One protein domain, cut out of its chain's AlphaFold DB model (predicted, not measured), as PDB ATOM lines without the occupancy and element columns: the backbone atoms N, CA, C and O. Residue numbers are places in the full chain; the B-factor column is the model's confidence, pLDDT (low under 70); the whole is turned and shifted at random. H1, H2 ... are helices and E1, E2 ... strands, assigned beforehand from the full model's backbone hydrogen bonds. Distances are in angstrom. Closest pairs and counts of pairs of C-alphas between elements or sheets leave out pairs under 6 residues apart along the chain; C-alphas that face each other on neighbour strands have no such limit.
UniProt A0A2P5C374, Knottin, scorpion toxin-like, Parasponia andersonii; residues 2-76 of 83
ATOM      1  N   LEU A   2       2.856  37.967  -0.935       57.91
ATOM      2  CA  LEU A   2       2.177  37.044  -1.871       57.91
ATOM      3  C   LEU A   2       1.337  35.887  -1.268       57.91
ATOM      4  O   LEU A   2       0.246  35.651  -1.783       57.91
ATOM      5  N   PRO A   3       1.755  35.175  -0.195       69.00
ATOM      6  CA  PRO A   3       0.983  34.023   0.290       69.00
ATOM      7  C   PRO A   3      -0.340  34.438   0.945       69.00
ATOM      8  O   PRO A   3      -1.329  33.720   0.853       69.00
ATOM      9  N   TYR A   4      -0.383  35.626   1.549       70.56
ATOM     10  CA  TYR A   4      -1.579  36.150   2.208       70.56
ATOM     11  C   TYR A   4      -2.680  36.497   1.198       70.56
ATOM     12  O   TYR A   4      -3.851  36.206   1.424       70.56
ATOM     13  N   VAL A   5      -2.287  37.048   0.045       77.06
ATOM     14  CA  VAL A   5      -3.204  37.356  -1.063       77.06
ATOM     15  C   VAL A   5      -3.815  36.073  -1.624       77.06
ATOM     16  O   VAL A   5      -5.016  36.025  -1.866       77.06
ATOM     17  N   PHE A   6      -3.020  35.011  -1.767       76.25
ATOM     18  CA  PHE A   6      -3.505  33.730  -2.281       76.25
ATOM     19  C   PHE A   6      -4.520  33.075  -1.331       76.25
ATOM     20  O   PHE A   6      -5.567  32.609  -1.772       76.25
ATOM     21  N   VAL A   7      -4.254  33.111  -0.021       79.44
ATOM     22  CA  VAL A   7      -5.180  32.600   1.004       79.44
ATOM     23  C   VAL A   7      -6.494  33.387   1.009       79.44
ATOM     24  O   VAL A   7      -7.563  32.783   1.024       79.44
ATOM     25  N   LEU A   8      -6.434  34.718   0.913       78.06
ATOM     26  CA  LEU A   8      -7.621  35.574   0.801       78.06
ATOM     27  C   LEU A   8      -8.468  35.235  -0.430       78.06
ATOM     28  O   LEU A   8      -9.683  35.102  -0.315       78.06
ATOM     29  N   VAL A   9      -7.839  35.043  -1.591       79.38
ATOM     30  CA  VAL A   9      -8.545  34.688  -2.832       79.38
ATOM     31  C   VAL A   9      -9.250  33.334  -2.704       79.38
ATOM     32  O   VAL A   9     -10.407  33.217  -3.103       79.38
ATOM     33  N   VAL A  10      -8.609  32.331  -2.098       78.50
ATOM     34  CA  VAL A  10      -9.219  31.005  -1.883       78.50
ATOM     35  C   VAL A  10     -10.417  31.083  -0.930       78.50
ATOM     36  O   VAL A  10     -11.446  30.463  -1.199       78.50
ATOM     37  N   ILE A  11     -10.324  31.872   0.145       77.00
ATOM     38  CA  ILE A  11     -11.429  32.069   1.099       77.00
ATOM     39  C   ILE A  11     -12.618  32.766   0.421       77.00
ATOM     40  O   ILE A  11     -13.752  32.314   0.565       77.00
ATOM     41  N   ILE A  12     -12.364  33.818  -0.365       74.12
ATOM     42  CA  ILE A  12     -13.411  34.554  -1.093       74.12
ATOM     43  C   ILE A  12     -14.103  33.646  -2.125       74.12
ATOM     44  O   ILE A  12     -15.329  33.657  -2.238       74.12
ATOM     45  N   LEU A  13     -13.343  32.821  -2.855       67.12
ATOM     46  CA  LEU A  13     -13.892  31.874  -3.834       67.12
ATOM     47  C   LEU A  13     -14.726  30.757  -3.178       67.12
ATOM     48  O   LEU A  13     -15.755  30.349  -3.728       67.12
ATOM     49  N   ALA A  14     -14.316  30.276  -2.002       63.69
ATOM     50  CA  ALA A  14     -15.061  29.275  -1.240       63.69
ATOM     51  C   ALA A  14     -16.390  29.833  -0.693       63.69
ATOM     52  O   ALA A  14     -17.429  29.177  -0.795       63.69
ATOM     53  N   ASP A  15     -16.391  31.067  -0.182       58.38
ATOM     54  CA  ASP A  15     -17.596  31.731   0.327       58.38
ATOM     55  C   ASP A  15     -18.648  31.956  -0.782       58.38
ATOM     56  O   ASP A  15     -19.827  31.612  -0.633       58.38
ATOM     57  N   HIS A  16     -18.203  32.394  -1.967       57.91
ATOM     58  CA  HIS A  16     -19.074  32.597  -3.133       57.91
ATOM     59  C   HIS A  16     -19.723  31.298  -3.650       57.91
ATOM     60  O   HIS A  16     -20.872  31.294  -4.110       57.91
ATOM     61  N   SER A  17     -19.002  30.177  -3.554       53.19
ATOM     62  CA  SER A  17     -19.487  28.863  -4.001       53.19
ATOM     63  C   SER A  17     -20.562  28.290  -3.068       53.19
ATOM     64  O   SER A  17     -21.452  27.568  -3.510       53.19
ATOM     65  N   THR A  18     -20.517  28.644  -1.783       54.28
ATOM     66  CA  THR A  18     -21.439  28.106  -0.769       54.28
ATOM     67  C   THR A  18     -22.733  28.925  -0.689       54.28
ATOM     68  O   THR A  18     -23.825  28.375  -0.535       54.28
ATOM     69  N   THR A  19     -22.629  30.242  -0.874       51.75
ATOM     70  CA  THR A  19     -23.765  31.174  -0.798       51.75
ATOM     71  C   THR A  19     -24.737  31.025  -1.974       51.75
ATOM     72  O   THR A  19     -25.953  31.122  -1.798       51.75
ATOM     73  N   SER A  20     -24.234  30.724  -3.175       51.78
ATOM     74  CA  SER A  20     -25.077  30.547  -4.369       51.78
ATOM     75  C   SER A  20     -25.938  29.277  -4.310       51.78
ATOM     76  O   SER A  20     -27.122  29.325  -4.648       51.78
ATOM     77  N   ALA A  21     -25.397  28.176  -3.784       51.19
ATOM     78  CA  ALA A  21     -26.109  26.905  -3.655       51.19
ATOM     79  C   ALA A  21     -27.284  26.965  -2.660       51.19
ATOM     80  O   ALA A  21     -28.345  26.390  -2.914       51.19
ATOM     81  N   GLY A  22     -27.130  27.689  -1.544       48.47
ATOM     82  CA  GLY A  22     -28.192  27.852  -0.543       48.47
ATOM     83  C   GLY A  22     -29.375  28.682  -1.052       48.47
ATOM     84  O   GLY A  22     -30.533  28.328  -0.830       48.47
ATOM     85  N   HIS A  23     -29.089  29.747  -1.802       46.84
ATOM     86  CA  HIS A  23     -30.111  30.638  -2.351       46.84
ATOM     87  C   HIS A  23     -30.886  30.013  -3.526       46.84
ATOM     88  O   HIS A  23     -32.073  30.295  -3.718       46.84
ATOM     89  N   GLU A  24     -30.243  29.143  -4.313       49.88
ATOM     90  CA  GLU A  24     -30.911  28.411  -5.396       49.88
ATOM     91  C   GLU A  24     -31.852  27.321  -4.874       49.88
ATOM     92  O   GLU A  24     -32.948  27.127  -5.410       49.88
ATOM     93  N   LEU A  25     -31.451  26.634  -3.800       53.84
ATOM     94  CA  LEU A  25     -32.273  25.630  -3.129       53.84
ATOM     95  C   LEU A  25     -33.555  26.246  -2.576       53.84
ATOM     96  O   LEU A  25     -34.625  25.685  -2.798       53.84
ATOM     97  N   GLU A  26     -33.474  27.418  -1.939       51.97
ATOM     98  CA  GLU A  26     -34.651  28.100  -1.394       51.97
ATOM     99  C   GLU A  26     -35.682  28.425  -2.486       51.97
ATOM    100  O   GLU A  26     -36.854  28.077  -2.337       51.97
ATOM    101  N   LYS A  27     -35.241  28.956  -3.636       58.47
ATOM    102  CA  LYS A  27     -36.118  29.203  -4.797       58.47
ATOM    103  C   LYS A  27     -36.700  27.919  -5.399       58.47
ATOM    104  O   LYS A  27     -37.835  27.923  -5.866       58.47
ATOM    105  N   ARG A  28     -35.959  26.804  -5.384       61.72
ATOM    106  CA  ARG A  28     -36.411  25.500  -5.922       61.72
ATOM    107  C   ARG A  28     -37.506  24.830  -5.088       61.72
ATOM    108  O   ARG A  28     -38.202  23.956  -5.600       61.72
ATOM    109  N   CYS A  29     -37.674  25.227  -3.829       73.81
ATOM    110  CA  CYS A  29     -38.709  24.710  -2.929       73.81
ATOM    111  C   CYS A  29     -40.003  25.547  -2.927       73.81
ATOM    112  O   CYS A  29     -40.931  25.249  -2.162       73.81
ATOM    113  N   GLU A  30     -40.040  26.635  -3.696       80.56
ATOM    114  CA  GLU A  30     -41.145  27.586  -3.717       80.56
ATOM    115  C   GLU A  30     -42.145  27.250  -4.829       80.56
ATOM    116  O   GLU A  30     -41.773  26.905  -5.947       80.56
ATOM    117  N   PHE A  31     -43.438  27.357  -4.531       80.44
ATOM    118  CA  PHE A  31     -44.509  27.171  -5.510       80.44
ATOM    119  C   PHE A  31     -45.651  28.149  -5.253       80.44
ATOM    120  O   PHE A  31     -45.907  28.556  -4.119       80.44
ATOM    121  N   TYR A  32     -46.374  28.524  -6.304       82.06
ATOM    122  CA  TYR A  32     -47.573  29.340  -6.150       82.06
ATOM    123  C   TYR A  32     -48.704  28.516  -5.529       82.06
ATOM    124  O   TYR A  32     -48.996  27.403  -5.965       82.06
ATOM    125  N   SER A  33     -49.362  29.073  -4.513       78.88
ATOM    126  CA  SER A  33     -50.525  28.446  -3.886       78.88
ATOM    127  C   SER A  33     -51.651  28.298  -4.910       78.88
ATOM    128  O   SER A  33     -52.166  29.294  -5.421       78.88
ATOM    129  N   ARG A  34     -52.072  27.055  -5.164       77.12
ATOM    130  CA  ARG A  34     -53.173  26.730  -6.088       77.12
ATOM    131  C   ARG A  34     -54.526  27.138  -5.525       77.12
ATOM    132  O   ARG A  34     -55.458  27.438  -6.259       77.12
ATOM    133  N   THR A  35     -54.630  27.154  -4.201       76.12
ATOM    134  CA  THR A  35     -55.869  27.475  -3.495       76.12
ATOM    135  C   THR A  35     -56.030  28.968  -3.202       76.12
ATOM    136  O   THR A  35     -57.050  29.365  -2.627       76.12
ATOM    137  N   TRP A  36     -55.051  29.824  -3.527       75.94
ATOM    138  CA  TRP A  36     -55.127  31.260  -3.253       75.94
ATOM    139  C   TRP A  36     -56.175  31.939  -4.148       75.94
ATOM    140  O   TRP A  36     -56.017  31.925  -5.363       75.94
ATOM    141  N   PRO A  37     -57.206  32.598  -3.583       70.38
ATOM    142  CA  PRO A  37     -58.291  33.215  -4.356       70.38
ATOM    143  C   PRO A  37     -57.867  34.480  -5.140       70.38
ATOM    144  O   PRO A  37     -58.719  35.268  -5.533       70.38
ATOM    145  N   GLY A  38     -56.565  34.705  -5.355       67.69
ATOM    146  CA  GLY A  38     -56.019  35.896  -6.016       67.69
ATOM    147  C   GLY A  38     -56.067  37.182  -5.172       67.69
ATOM    148  O   GLY A  38     -56.596  37.187  -4.059       67.69
ATOM    149  N   ARG A  39     -55.438  38.248  -5.712       60.56
ATOM    150  CA  ARG A  39     -55.365  39.688  -5.319       60.56
ATOM    151  C   ARG A  39     -55.353  40.089  -3.834       60.56
ATOM    152  O   ARG A  39     -55.418  41.275  -3.524       60.56
ATOM    153  N   ARG A  40     -55.208  39.172  -2.885       64.25
ATOM    154  CA  ARG A  40     -54.997  39.532  -1.481       64.25
ATOM    155  C   ARG A  40     -53.515  39.850  -1.283       64.25
ATOM    156  O   ARG A  40     -52.671  39.009  -1.555       64.25
ATOM    157  N   ARG A  41     -53.198  41.048  -0.783       65.31
ATOM    158  CA  ARG A  41     -51.818  41.488  -0.469       65.31
ATOM    159  C   ARG A  41     -51.365  41.109   0.948       65.31
ATOM    160  O   ARG A  41     -50.406  41.669   1.466       65.31
ATOM    161  N   TRP A  42     -52.078  40.201   1.616       67.19
ATOM    162  CA  TRP A  42     -51.891  39.969   3.047       67.19
ATOM    163  C   TRP A  42     -51.022  38.741   3.331       67.19
ATOM    164  O   TRP A  42     -51.473  37.592   3.265       67.19
ATOM    165  N   THR A  43     -49.760  39.004   3.671       68.38
ATOM    166  CA  THR A  43     -48.718  38.011   3.975       68.38
ATOM    167  C   THR A  43     -49.089  37.023   5.090       68.38
ATOM    168  O   THR A  43     -48.886  35.824   4.882       68.38
ATOM    169  N   PRO A  44     -49.701  37.429   6.227       74.69
ATOM    170  CA  PRO A  44     -50.064  36.485   7.290       74.69
ATOM    171  C   PRO A  44     -51.088  35.445   6.823       74.69
ATOM    172  O   PRO A  44     -50.996  34.264   7.157       74.69
ATOM    173  N   HIS A  45     -52.038  35.870   5.988       81.06
ATOM    174  CA  HIS A  45     -53.055  34.991   5.419       81.06
ATOM    175  C   HIS A  45     -52.455  34.025   4.393       81.06
ATOM    176  O   HIS A  45     -52.848  32.861   4.356       81.06
ATOM    177  N   CYS A  46     -51.470  34.474   3.607       81.06
ATOM    178  CA  CYS A  46     -50.723  33.605   2.701       81.06
ATOM    179  C   CYS A  46     -49.947  32.524   3.467       81.06
ATOM    180  O   CYS A  46     -50.136  31.342   3.194       81.06
ATOM    181  N   LYS A  47     -49.178  32.893   4.502       82.06
ATOM    182  CA  LYS A  47     -48.458  31.929   5.352       82.06
ATOM    183  C   LYS A  47     -49.402  30.895   5.969       82.06
ATOM    184  O   LYS A  47     -49.152  29.697   5.873       82.06
ATOM    185  N   ASN A  48     -50.504  31.349   6.566       84.38
ATOM    186  CA  ASN A  48     -51.463  30.457   7.218       84.38
ATOM    187  C   ASN A  48     -52.149  29.523   6.209       84.38
ATOM    188  O   ASN A  48     -52.408  28.360   6.501       84.38
ATOM    189  N   LYS A  49     -52.408  30.014   4.993       84.56
ATOM    190  CA  LYS A  49     -52.980  29.217   3.908       84.56
ATOM    191  C   LYS A  49     -51.997  28.176   3.382       84.56
ATOM    192  O   LYS A  49     -52.374  27.017   3.279       84.56
ATOM    193  N   CYS A  50     -50.747  28.557   3.139       85.31
ATOM    194  CA  CYS A  50     -49.679  27.628   2.775       85.31
ATOM    195  C   CYS A  50     -49.529  26.512   3.818       85.31
ATOM    196  O   CYS A  50     -49.485  25.339   3.458       85.31
ATOM    197  N   HIS A  51     -49.565  26.858   5.104       85.56
ATOM    198  CA  HIS A  51     -49.491  25.881   6.187       85.56
ATOM    199  C   HIS A  51     -50.721  24.961   6.249       85.56
ATOM    200  O   HIS A  51     -50.587  23.749   6.353       85.56
ATOM    201  N   LYS A  52     -51.938  25.517   6.171       84.94
ATOM    202  CA  LYS A  52     -53.187  24.756   6.376       84.94
ATOM    203  C   LYS A  52     -53.701  24.012   5.141       84.94
ATOM    204  O   LYS A  52     -54.447  23.053   5.299       84.94
ATOM    205  N   LYS A  53     -53.418  24.500   3.932       84.00
ATOM    206  CA  LYS A  53     -53.990  23.970   2.678       84.00
ATOM    207  C   LYS A  53     -52.980  23.235   1.813       84.00
ATOM    208  O   LYS A  53     -53.376  22.318   1.110       84.00
ATOM    209  N   GLU A  54     -51.716  23.638   1.857       81.56
ATOM    210  CA  GLU A  54     -50.679  23.117   0.958       81.56
ATOM    211  C   GLU A  54     -49.586  22.342   1.725       81.56
ATOM    212  O   GLU A  54     -48.611  21.880   1.126       81.56
ATOM    213  N   ASP A  55     -49.745  22.197   3.051       83.25
ATOM    214  CA  ASP A  55     -48.788  21.528   3.942       83.25
ATOM    215  C   ASP A  55     -47.351  22.038   3.701       83.25
ATOM    216  O   ASP A  55     -46.397  21.303   3.438       83.25
ATOM    217  N   ALA A  56     -47.230  23.363   3.648       80.75
ATOM    218  CA  ALA A  56     -45.989  24.068   3.384       80.75
ATOM    219  C   ALA A  56     -45.463  24.719   4.671       80.75
ATOM    220  O   ALA A  56     -46.224  25.203   5.509       80.75
ATOM    221  N   ARG A  57     -44.135  24.773   4.818       82.44
ATOM    222  CA  ARG A  57     -43.456  25.287   6.021       82.44
ATOM    223  C   ARG A  57     -43.626  26.800   6.185       82.44
ATOM    224  O   ARG A  57     -43.568  27.318   7.298       82.44
ATOM    225  N   GLY A  58     -43.845  27.516   5.086       82.19
ATOM    226  CA  GLY A  58     -44.072  28.955   5.098       82.19
ATOM    227  C   GLY A  58     -44.713  29.455   3.813       82.19
ATOM    228  O   GLY A  58     -44.962  28.686   2.885       82.19
ATOM    229  N   GLY A  59     -44.978  30.757   3.763       83.19
ATOM    230  CA  GLY A  59     -45.420  31.416   2.544       83.19
ATOM    231  C   GLY A  59     -45.346  32.932   2.631       83.19
ATOM    232  O   GLY A  59     -45.454  33.501   3.721       83.19
ATOM    233  N   ARG A  60     -45.159  33.578   1.479       83.25
ATOM    234  CA  ARG A  60     -45.090  35.034   1.322       83.25
ATOM    235  C   ARG A  60     -45.955  35.507   0.163       83.25
ATOM    236  O   ARG A  60     -46.200  34.770  -0.788       83.25
ATOM    237  N   CYS A  61     -46.430  36.744   0.248       83.38
ATOM    238  CA  CYS A  61     -47.192  37.350  -0.833       83.38
ATOM    239  C   CYS A  61     -46.248  38.119  -1.766       83.38
ATOM    240  O   CYS A  61     -45.486  38.957  -1.292       83.38
ATOM    241  N   ILE A  62     -46.304  37.829  -3.066       81.31
ATOM    242  CA  ILE A  62     -45.547  38.505  -4.127       81.31
ATOM    243  C   ILE A  62     -46.565  38.959  -5.175       81.31
ATOM    244  O   ILE A  62     -47.319  38.131  -5.683       81.31
ATOM    245  N   ASP A  63     -46.662  40.264  -5.435       78.88
ATOM    246  CA  ASP A  63     -47.583  40.856  -6.425       78.88
ATOM    247  C   ASP A  63     -49.052  40.403  -6.305       78.88
ATOM    248  O   ASP A  63     -49.767  40.186  -7.284       78.88
ATOM    249  N   GLY A  64     -49.531  40.214  -5.070       76.06
ATOM    250  CA  GLY A  64     -50.895  39.740  -4.793       76.06
ATOM    251  C   GLY A  64     -51.118  38.241  -5.047       76.06
ATOM    252  O   GLY A  64     -52.230  37.741  -4.837       76.06
ATOM    253  N   LYS A  65     -50.074  37.512  -5.455       79.62
ATOM    254  CA  LYS A  65     -50.016  36.048  -5.487       79.62
ATOM    255  C   LYS A  65     -49.396  35.533  -4.189       79.62
ATOM    256  O   LYS A  65     -48.595  36.207  -3.549       79.62
ATOM    257  N   CYS A  66     -49.799  34.340  -3.770       84.56
ATOM    258  CA  CYS A  66     -49.252  33.690  -2.586       84.56
ATOM    259  C   CYS A  66     -48.257  32.613  -3.017       84.56
ATOM    260  O   CYS A  66     -48.615  31.728  -3.793       84.56
ATOM    261  N   VAL A  67     -47.025  32.708  -2.527       85.81
ATOM    262  CA  VAL A  67     -45.939  31.757  -2.771       85.81
ATOM    263  C   VAL A  67     -45.702  30.973  -1.492       85.81
ATOM    264  O   VAL A  67     -45.472  31.565  -0.442       85.81
ATOM    265  N   CYS A  68     -45.775  29.653  -1.575       86.81
ATOM    266  CA  CYS A  68     -45.555  28.729  -0.476       86.81
ATOM    267  C   CYS A  68     -44.167  28.097  -0.578       86.81
ATOM    268  O   CYS A  68     -43.696  27.811  -1.673       86.81
ATOM    269  N   PHE A  69     -43.543  27.832   0.567       83.12
ATOM    270  CA  PHE A  69     -42.246  27.167   0.666       83.12
ATOM    271  C   PHE A  69     -42.414  25.774   1.273       83.12
ATOM    272  O   PHE A  69     -42.845  25.643   2.426       83.12
ATOM    273  N   LYS A  70     -42.057  24.727   0.520       83.62
ATOM    274  CA  LYS A  70     -42.108  23.340   1.000       83.62
ATOM    275  C   LYS A  70     -40.756  22.646   0.793       83.62
ATOM    276  O   LYS A  70     -40.442  22.249  -0.326       83.62
ATOM    277  N   PRO A  71     -39.984  22.406   1.872       72.25
ATOM    278  CA  PRO A  71     -38.643  21.821   1.776       72.25
ATOM    279  C   PRO A  71     -38.643  20.369   1.264       72.25
ATOM    280  O   PRO A  71     -37.625  19.860   0.809       72.25
ATOM    281  N   GLN A  72     -39.790  19.686   1.305       71.38
ATOM    282  CA  GLN A  72     -39.929  18.336   0.756       71.38
ATOM    283  C   GLN A  72     -39.919  18.318  -0.784       71.38
ATOM    284  O   GLN A  72     -39.500  17.329  -1.377       71.38
ATOM    285  N   LEU A  73     -40.337  19.409  -1.444       66.69
ATOM    286  CA  LEU A  73     -40.368  19.485  -2.913       66.69
ATOM    287  C   LEU A  73     -38.965  19.571  -3.521       66.69
ATOM    288  O   LEU A  73     -38.722  19.022  -4.592       66.69
ATOM    289  N   CYS A  74     -38.023  20.186  -2.815       64.25
ATOM    290  CA  CYS A  74     -36.641  20.305  -3.275       64.25
ATOM    291  C   CYS A  74     -35.798  19.043  -3.045       64.25
ATOM    292  O   CYS A  74     -34.754  18.909  -3.671       64.25
ATOM    293  N   ARG A  75     -36.273  18.060  -2.261       58.12
ATOM    294  CA  ARG A  75     -35.681  16.706  -2.259       58.12
ATOM    295  C   ARG A  75     -36.082  15.865  -3.475       58.12
ATOM    296  O   ARG A  75     -35.334  14.971  -3.842       58.12
ATOM    297  N   ASN A  76     -37.227  16.155  -4.101       54.66
ATOM    298  CA  ASN A  76     -37.819  15.323  -5.160       54.66
ATOM    299  C   ASN A  76     -37.822  15.960  -6.559       54.66
ATOM    300  O   ASN A  76     -38.489  15.448  -7.450       54.66
TER     301      ASN A  76
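What this domain is: This is residues 2 to 76 of the 83 residues of the protein "Knottin, scorpion toxin-like" of Parasponia andersonii (UniProt A0A2P5C374). A small compact head, a three-stranded sheet with the short helix H2 packed over one face, has one long helix, H1, running out from it as an arm; residues 2 to 24 of H1 stick out free and make most of the length. The printed part has 75 residues, with two named helices and three named strands in the order H1, E1, H2, E2, E3. The sheet's order is E1, E3, E2, all antiparallel, and the class is mixed, helices and strands. The whole is extended, with a radius of gyration of the C-alphas of 18.2 A, and spans 60 by 26 by 14 A.

How they stand to each other: In the sheet, E3, residues 65 to 69, is the inner strand, and E1, residues 30 to 32, and E2, residues 58 to 62, are the edge strands. E2 and E3 form a hairpin, antiparallel at 152 degrees between directions; N 60 and O 67 are within hydrogen-bond range at 2.8 A, as are N 65 and O 62 at 2.8 A. E1 and E3 are antiparallel at 148 degrees, with N 31 and O 68 within range at 2.9 A. H2, residues 43 to 53, is on the sheet at a height over the sheet of 6.9 A, and the two form two layers, a helix on one face of a sheet. It lies over E2 and only just over E3, on which 3 of its C-alphas fall, and runs slantwise to the strands, at 50 degrees to E2 on the local plane. The closest C-alphas of H2 and E2 are those of Lys 47 and Gly 59, 4.2 A apart; those of H2 and E3 are Cys 50 and Cys 68, 5.4 A apart. E1, H2 and E2 make a split strand-helix-strand unit, two strands running the same way with E3 between them, and its crossover is right-handed. H1, residues 2 to 28, is not on the sheet and is apart from H2 and E2; the closest C-alphas of H1 and E3, Glu 26 and Phe 69, are 7.9 A apart. Every O i to N i+4 pair is within hydrogen-bond range in H2, and 20 of 23 are in H1.

Where its parts are: E2 and E3 have 5 residues each and measure 13.4 A and 13.3 A from first to last C-alpha; E1 measures 7.1 A. H2 measures 15.1 A. H1 measures 40.5 A, from C-alpha 2 at (2.177, 37.044, -1.871) to C-alpha 28 at (-36.411, 25.500, -5.922). E3 ends with C-alpha 69 at (-42.246, 27.167, 0.666).

The domain as a whole: The C-alphas farthest apart, those of Leu 2 and Pro 37, are 60.6 A apart. Without residues 2 to 24 the body spans 30 by 20 by 16 A. The printed part has no cut, and no link is long. The mean pLDDT of the printed part is 72.0, and residues 2 to 3, 13 to 28, 38 to 43 and 73 to 76 are under 70.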